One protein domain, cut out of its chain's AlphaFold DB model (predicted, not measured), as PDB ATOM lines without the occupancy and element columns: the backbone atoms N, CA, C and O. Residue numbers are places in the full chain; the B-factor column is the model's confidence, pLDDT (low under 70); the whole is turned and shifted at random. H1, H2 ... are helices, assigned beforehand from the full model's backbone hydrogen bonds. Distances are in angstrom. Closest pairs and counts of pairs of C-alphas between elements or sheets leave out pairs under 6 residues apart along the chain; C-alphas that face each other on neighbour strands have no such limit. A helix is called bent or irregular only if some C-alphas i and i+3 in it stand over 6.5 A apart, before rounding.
ATOM      1  N   ASN A   6      19.331 -40.022  29.839       92.50
ATOM      2  CA  ASN A   6      19.017 -39.417  31.137       92.50
ATOM      3  C   ASN A   6      18.356 -38.041  30.991       92.50
ATOM      4  O   ASN A   6      17.459 -37.706  31.765       92.50
ATOM      5  N   LEU A   7      18.762 -37.251  29.991       93.31
ATOM      6  CA  LEU A   7      18.136 -35.959  29.719       93.31
ATOM      7  C   LEU A   7      16.703 -36.138  29.201       93.31
ATOM      8  O   LEU A   7      15.798 -35.470  29.696       93.31
ATOM      9  N   LEU A   8      16.490 -37.077  28.270       94.94
ATOM     10  CA  LEU A   8      15.155 -37.430  27.776       94.94
ATOM     11  C   LEU A   8      14.243 -37.901  28.918       94.94
ATOM     12  O   LEU A   8      13.147 -37.374  29.083       94.94
ATOM     13  N   TYR A   9      14.716 -38.838  29.743       94.75
ATOM     14  CA  TYR A   9      13.979 -39.343  30.903       94.75
ATOM     15  C   TYR A   9      13.600 -38.217  31.872       94.75
ATOM     16  O   TYR A   9      12.460 -38.134  32.328       94.75
ATOM     17  N   THR A  10      14.531 -37.296  32.133       95.00
ATOM     18  CA  THR A  10      14.288 -36.125  32.986       95.00
ATOM     19  C   THR A  10      13.223 -35.203  32.392       95.00
ATOM     20  O   THR A  10      12.382 -34.697  33.126       95.00
ATOM     21  N   ALA A  11      13.242 -34.958  31.080       95.38
ATOM     22  CA  ALA A  11      12.247 -34.108  30.429       95.38
ATOM     23  C   ALA A  11      10.844 -34.736  30.490       95.38
ATOM     24  O   ALA A  11       9.886 -34.062  30.861       95.38
ATOM     25  N   VAL A  12      10.743 -36.038  30.200       97.00
ATOM     26  CA  VAL A  12       9.479 -36.793  30.209       97.00
ATOM     27  C   VAL A  12       8.875 -36.859  31.614       97.00
ATOM     28  O   VAL A  12       7.692 -36.580  31.784       97.00
ATOM     29  N   THR A  13       9.679 -37.160  32.638       97.44
ATOM     30  CA  THR A  13       9.191 -37.322  34.023       97.44
ATOM     31  C   THR A  13       8.771 -36.016  34.704       97.44
ATOM     32  O   THR A  13       8.087 -36.059  35.725       97.44
ATOM     33  N   ARG A  14       9.115 -34.843  34.153       97.56
ATOM     34  CA  ARG A  14       8.619 -33.546  34.659       97.56
ATOM     35  C   ARG A  14       7.143 -33.295  34.342       97.56
ATOM     36  O   ARG A  14       6.514 -32.482  35.020       97.56
ATOM     37  N   ALA A  15       6.589 -33.933  33.314       97.81
ATOM     38  CA  ALA A  15       5.195 -33.738  32.945       97.81
ATOM     39  C   ALA A  15       4.256 -34.550  33.845       97.81
ATOM     40  O   ALA A  15       4.488 -35.723  34.112       97.81
ATOM     41  N   LYS A  16       3.154 -33.929  34.282       97.19
ATOM     42  CA  LYS A  16       2.193 -34.554  35.211       97.19
ATOM     43  C   LYS A  16       0.999 -35.228  34.535       97.19
ATOM     44  O   LYS A  16       0.348 -36.057  35.156       97.19
ATOM     45  N   LYS A  17       0.652 -34.810  33.315       97.50
ATOM     46  CA  LYS A  17      -0.582 -35.242  32.629       97.50
ATOM     47  C   LYS A  17      -0.384 -35.540  31.142       97.50
ATOM     48  O   LYS A  17      -0.988 -36.475  30.641       97.50
ATOM     49  N   LEU A  18       0.447 -34.765  30.442       97.88
ATOM     50  CA  LEU A  18       0.703 -34.933  29.010       97.88
ATOM     51  C   LEU A  18       2.131 -34.500  28.668       97.88
ATOM     52  O   LEU A  18       2.603 -33.486  29.183       97.88
ATOM     53  N   VAL A  19       2.781 -35.240  27.771       97.38
ATOM     54  CA  VAL A  19       4.057 -34.876  27.142       97.38
ATOM     55  C   VAL A  19       3.830 -34.762  25.641       97.38
ATOM     56  O   VAL A  19       3.284 -35.678  25.033       97.38
ATOM     57  N   VAL A  20       4.293 -33.666  25.045       97.25
ATOM     58  CA  VAL A  20       4.371 -33.506  23.589       97.25
ATOM     59  C   VAL A  20       5.837 -33.310  23.223       97.25
ATOM     60  O   VAL A  20       6.485 -32.395  23.730       97.25
ATOM     61  N   ILE A  21       6.370 -34.187  22.372       96.38
ATOM     62  CA  ILE A  21       7.744 -34.109  21.864       96.38
ATOM     63  C   ILE A  21       7.678 -33.559  20.442       96.38
ATOM     64  O   ILE A  21       6.991 -34.124  19.597       96.38
ATOM     65  N   VAL A  22       8.398 -32.469  20.182       97.19
ATOM     66  CA  VAL A  22       8.469 -31.834  18.861       97.19
ATOM     67  C   VAL A  22       9.896 -31.940  18.339       97.19
ATOM     68  O   VAL A  22      10.841 -31.563  19.032       97.19
ATOM     69  N   GLY A  23      10.052 -32.460  17.124       95.50
ATOM     70  CA  GLY A  23      11.346 -32.637  16.475       95.50
ATOM     71  C   GLY A  23      11.388 -33.887  15.603       95.50
ATOM     72  O   GLY A  23      10.360 -34.471  15.273       95.50
ATOM     73  N   ASP A  24      12.600 -34.293  15.234       97.62
ATOM     74  CA  ASP A  24      12.837 -35.442  14.359       97.62
ATOM     75  C   ASP A  24      12.990 -36.738  15.180       97.62
ATOM     76  O   ASP A  24      13.807 -36.820  16.108       97.62
ATOM     77  N   ALA A  25      12.207 -37.761  14.821       96.69
ATOM     78  CA  ALA A  25      12.166 -39.059  15.492       96.69
ATOM     79  C   ALA A  25      13.539 -39.747  15.552       96.69
ATOM     80  O   ALA A  25      13.827 -40.447  16.526       96.69
ATOM     81  N   LYS A  26      14.428 -39.491  14.580       97.25
ATOM     82  CA  LYS A  26      15.780 -40.071  14.580       97.25
ATOM     83  C   LYS A  26      16.601 -39.646  15.801       97.25
ATOM     84  O   LYS A  26      17.384 -40.433  16.330       97.25
ATOM     85  N   TYR A  27      16.415 -38.412  16.285       96.00
ATOM     86  CA  TYR A  27      17.122 -37.930  17.472       96.00
ATOM     87  C   TYR A  27      16.527 -38.513  18.746       96.00
ATOM     88  O   TYR A  27      17.278 -38.817  19.668       96.00
ATOM     89  N   LEU A  28      15.210 -38.725  18.789       95.69
ATOM     90  CA  LEU A  28      14.578 -39.437  19.897       95.69
ATOM     91  C   LEU A  28      15.139 -40.860  20.006       95.69
ATOM     92  O   LEU A  28      15.571 -41.271  21.081       95.69
ATOM     93  N   GLU A  29      15.212 -41.582  18.888       96.12
ATOM     94  CA  GLU A  29      15.783 -42.927  18.844       96.12
ATOM     95  C   GLU A  29      17.267 -42.933  19.239       96.12
ATOM     96  O   GLU A  29      17.695 -43.771  20.034       96.12
ATOM     97  N   TYR A  30      18.043 -41.960  18.754       95.56
ATOM     98  CA  TYR A  30      19.432 -41.770  19.165       95.56
ATOM     99  C   TYR A  30      19.552 -41.560  20.680       95.56
ATOM    100  O   TYR A  30      20.358 -42.225  21.327       95.56
ATOM    101  N   MET A  31      18.733 -40.680  21.267       95.19
ATOM    102  CA  MET A  31      18.732 -40.409  22.710       95.19
ATOM    103  C   MET A  31      18.365 -41.645  23.520       95.19
ATOM    104  O   MET A  31      18.987 -41.905  24.548       95.19
ATOM    105  N   ILE A  32      17.383 -42.421  23.049       94.31
ATOM    106  CA  ILE A  32      17.018 -43.698  23.656       94.31
ATOM    107  C   ILE A  32      18.224 -44.637  23.584       94.31
ATOM    108  O   ILE A  32      18.674 -45.118  24.615       94.31
ATOM    109  N   LYS A  33      18.825 -44.863  22.415       94.44
ATOM    110  CA  LYS A  33      19.976 -45.772  22.264       94.44
ATOM    111  C   LYS A  33      21.223 -45.307  23.024       94.44
ATOM    112  O   LYS A  33      22.005 -46.146  23.470       94.44
ATOM    113  N   ASN A  34      21.392 -44.004  23.237       91.44
ATOM    114  CA  ASN A  34      22.528 -43.416  23.937       91.44
ATOM    115  C   ASN A  34      22.463 -43.639  25.458       91.44
ATOM    116  O   ASN A  34      22.177 -42.727  26.239       91.44
ATOM    117  N   ASN A  35      22.769 -44.869  25.878       82.75
ATOM    118  CA  ASN A  35      22.981 -45.238  27.276       82.75
ATOM    119  C   ASN A  35      24.437 -45.028  27.725       82.75
ATOM    120  O   ASN A  35      24.899 -45.695  28.649       82.75
ATOM    121  N   ARG A  36      25.192 -44.143  27.056       78.06
ATOM    122  CA  ARG A  36      26.535 -43.790  27.518       78.06
ATOM    123  C   ARG A  36      26.398 -43.064  28.848       78.06
ATOM    124  O   ARG A  36      25.991 -41.902  28.908       78.06
ATOM    125  N   THR A  37      26.715 -43.770  29.920       69.81
ATOM    126  CA  THR A  37      26.979 -43.173  31.220       69.81
ATOM    127  C   THR A  37      28.209 -42.294  31.065       69.81
ATOM    128  O   THR A  37      29.254 -42.765  30.629       69.81
ATOM    129  N   ASN A  38      28.079 -41.004  31.366       78.31
ATOM    130  CA  ASN A  38      29.254 -40.154  31.483       78.31
ATOM    131  C   ASN A  38      30.016 -40.615  32.721       78.31
ATOM    132  O   ASN A  38      29.408 -40.690  33.796       78.31
ATOM    133  N   ASP A  39      31.303 -40.920  32.578       84.62
ATOM    134  CA  ASP A  39      32.115 -41.320  33.717       84.62
ATOM    135  C   ASP A  39      32.105 -40.198  34.751       84.62
ATOM    136  O   ASP A  39      32.539 -39.066  34.518       84.62
ATOM    137  N   ARG A  40      31.521 -40.499  35.912       89.12
ATOM    138  CA  ARG A  40      31.453 -39.551  37.014       89.12
ATOM    139  C   ARG A  40      32.713 -39.707  37.845       89.12
ATOM    140  O   ARG A  40      32.731 -40.479  38.801       89.12
ATOM    141  N   TYR A  41      33.735 -38.928  37.513       92.62
ATOM    142  CA  TYR A  41      34.953 -38.820  38.313       92.62
ATOM    143  C   TYR A  41      34.658 -38.115  39.644       92.62
ATOM    144  O   TYR A  41      34.785 -36.902  39.785       92.62
ATOM    145  N   SER A  42      34.194 -38.886  40.628       92.94
ATOM    146  CA  SER A  42      33.891 -38.419  41.978       92.94
ATOM    147  C   SER A  42      34.397 -39.418  43.007       92.94
ATOM    148  O   SER A  42      34.039 -40.594  42.978       92.94
ATOM    149  N   ASN A  43      35.166 -38.925  43.977       95.81
ATOM    150  CA  ASN A  43      35.700 -39.740  45.068       95.81
ATOM    151  C   ASN A  43      34.644 -40.093  46.139       95.81
ATOM    152  O   ASN A  43      34.944 -40.756  47.128       95.81
ATOM    153  N   LEU A  44      33.399 -39.627  45.984       95.12
ATOM    154  CA  LEU A  44      32.350 -39.832  46.981       95.12
ATOM    155  C   LEU A  44      32.012 -41.317  47.160       95.12
ATOM    156  O   LEU A  44      31.913 -41.782  48.289       95.12
ATOM    157  N   ALA A  45      31.871 -42.066  46.063       94.25
ATOM    158  CA  ALA A  45      31.536 -43.489  46.127       94.25
ATOM    159  C   ALA A  45      32.613 -44.294  46.873       94.25
ATOM    160  O   ALA A  45      32.293 -45.096  47.743       94.25
ATOM    161  N   TYR A  46      33.886 -44.011  46.582       95.19
ATOM    162  CA  TYR A  46      35.019 -44.617  47.277       95.19
ATOM    163  C   TYR A  46      35.009 -44.290  48.778       95.19
ATOM    164  O   TYR A  46      35.050 -45.202  49.599       95.19
ATOM    165  N   LYS A  47      34.874 -43.007  49.150       95.19
ATOM    166  CA  LYS A  47      34.827 -42.587  50.562       95.19
ATOM    167  C   LYS A  47      33.679 -43.239  51.332       95.19
ATOM    168  O   LYS A  47      33.883 -43.693  52.451       95.19
ATOM    169  N   LEU A  48      32.489 -43.311  50.734       95.38
ATOM    170  CA  LEU A  48      31.325 -43.938  51.367       95.38
ATOM    171  C   LEU A  48      31.534 -45.437  51.610       95.38
ATOM    172  O   LEU A  48      31.112 -45.936  52.648       95.38
ATOM    173  N   ASN A  49      32.184 -46.150  50.687       94.81
ATOM    174  CA  ASN A  49      32.515 -47.562  50.887       94.81
ATOM    175  C   ASN A  49      33.564 -47.740  51.987       94.81
ATOM    176  O   ASN A  49      33.358 -48.550  52.886       94.81
ATOM    177  N   LYS A  50      34.609 -46.907  51.991       95.69
ATOM    178  CA  LYS A  50      35.627 -46.915  53.047       95.69
ATOM    179  C   LYS A  50      35.019 -46.691  54.439       95.69
ATOM    180  O   LYS A  50      35.295 -47.445  55.361       95.69
ATOM    181  N   PHE A  51      34.129 -45.711  54.591       95.06
ATOM    182  CA  PHE A  51      33.467 -45.453  55.877       95.06
ATOM    183  C   PHE A  51      32.532 -46.583  56.330       95.06
ATOM    184  O   PHE A  51      32.318 -46.741  57.531       95.06
ATOM    185  N   LYS A  52      31.970 -47.368  55.400       93.88
ATOM    186  CA  LYS A  52      31.221 -48.587  55.743       93.88
ATOM    187  C   LYS A  52      32.145 -49.692  56.256       93.88
ATOM    188  O   LYS A  52      31.787 -50.360  57.216       93.88
ATOM    189  N   GLU A  53      33.313 -49.873  55.639       93.50
ATOM    190  CA  GLU A  53      34.321 -50.859  56.063       93.50
ATOM    191  C   GLU A  53      34.908 -50.522  57.441       93.50
ATOM    192  O   GLU A  53      35.080 -51.406  58.274       93.50
ATOM    193  N   GLU A  54      35.145 -49.236  57.713       94.75
ATOM    194  CA  GLU A  54      35.644 -48.735  59.002       94.75
ATOM    195  C   GLU A  54      34.556 -48.677  60.098       94.75
ATOM    196  O   GLU A  54      34.837 -48.278  61.225       94.75
ATOM    197  N   GLY A  55      33.306 -49.050  59.787       88.00
ATOM    198  CA  GLY A  55      32.190 -49.059  60.740       88.00
ATOM    199  C   GLY A  55      31.689 -47.673  61.168       88.00
ATOM    200  O   GLY A  55      30.890 -47.569  62.094       88.00
TER     201      GLY A  55
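What this domain is: This is residues 6 to 55 of the 59 residues of the protein "ATP-dependent RecD-like DNA helicase" of bioreactor metagenome (UniProt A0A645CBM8). The longest helix, H3, is held out at the end of a long arm, residues 38 to 55, while at the other end of the model H1 and H2 are near each other at a steep angle, joined by a wide open loop, residues 14 to 24; residues 13 to 18, of which 13 belongs to H1, stick out. The arm makes the greatest length, and the contacts between the helices are few. The printed part has 50 residues with three named helices, in the order H1, H2, H3 along the chain, and no named strand; the class is all helix. The whole is extended, with a radius of gyration of the C-alphas of 17.7 A, and the C-alphas span 51 by 25 by 12 A.

How they stand to each other: H3, residues 44 to 53, touches no helix and lies within residues 38 to 55, which stand free. H2, residues 25 to 33, is apart from H3, although the two follow each other in the chain. H1, residues 6 to 13, is also apart from H3. H1 and H2 are close but not clearly touching, with 2 pairs of C-alphas within 8 A. Their closest C-alphas, those of Leu 8 and Met 31, are 6.9 A apart, and their centres are 12.6 A apart. They run opposite ways at a steep tilt of 68 degrees, only just short of about perpendicular. Residues 22 to 27, of which 25 to 27 belong to H2, stand free, as do residues 13 to 18. In H1, H2 and H3 every backbone O i to N i+4 pair is within hydrogen-bond range.

Where its parts are: H3 runs from Leu 44, with its C-alpha at (32.350, -39.832, 46.981), to Glu 53, with its C-alpha at (34.321, -50.859, 56.063), and is 14.4 A long from first to last C-alpha. H2 runs from Ala 25 to Lys 33 and is 12.3 A long. H1 runs from Asn 6, with its C-alpha at (19.017, -39.417, 31.137), to Thr 13 and is 10.5 A long. No helix is bent or irregular.

The domain as a whole: The two C-alphas farthest apart are those of Asp 24 and Gly 55, at 52.1 A, and the first and last printed C-alphas, of Asn 6 and Gly 55, are 33.8 A apart. The printed part runs from residue 6 to residue 55 and has no cut. The link from H1 to H2, 11 residues, is long, and the link from H2 to H3, 10 residues, is short but not tight. The mean pLDDT of the printed part is 93.5, and one printed residue, Thr 37, is under 70.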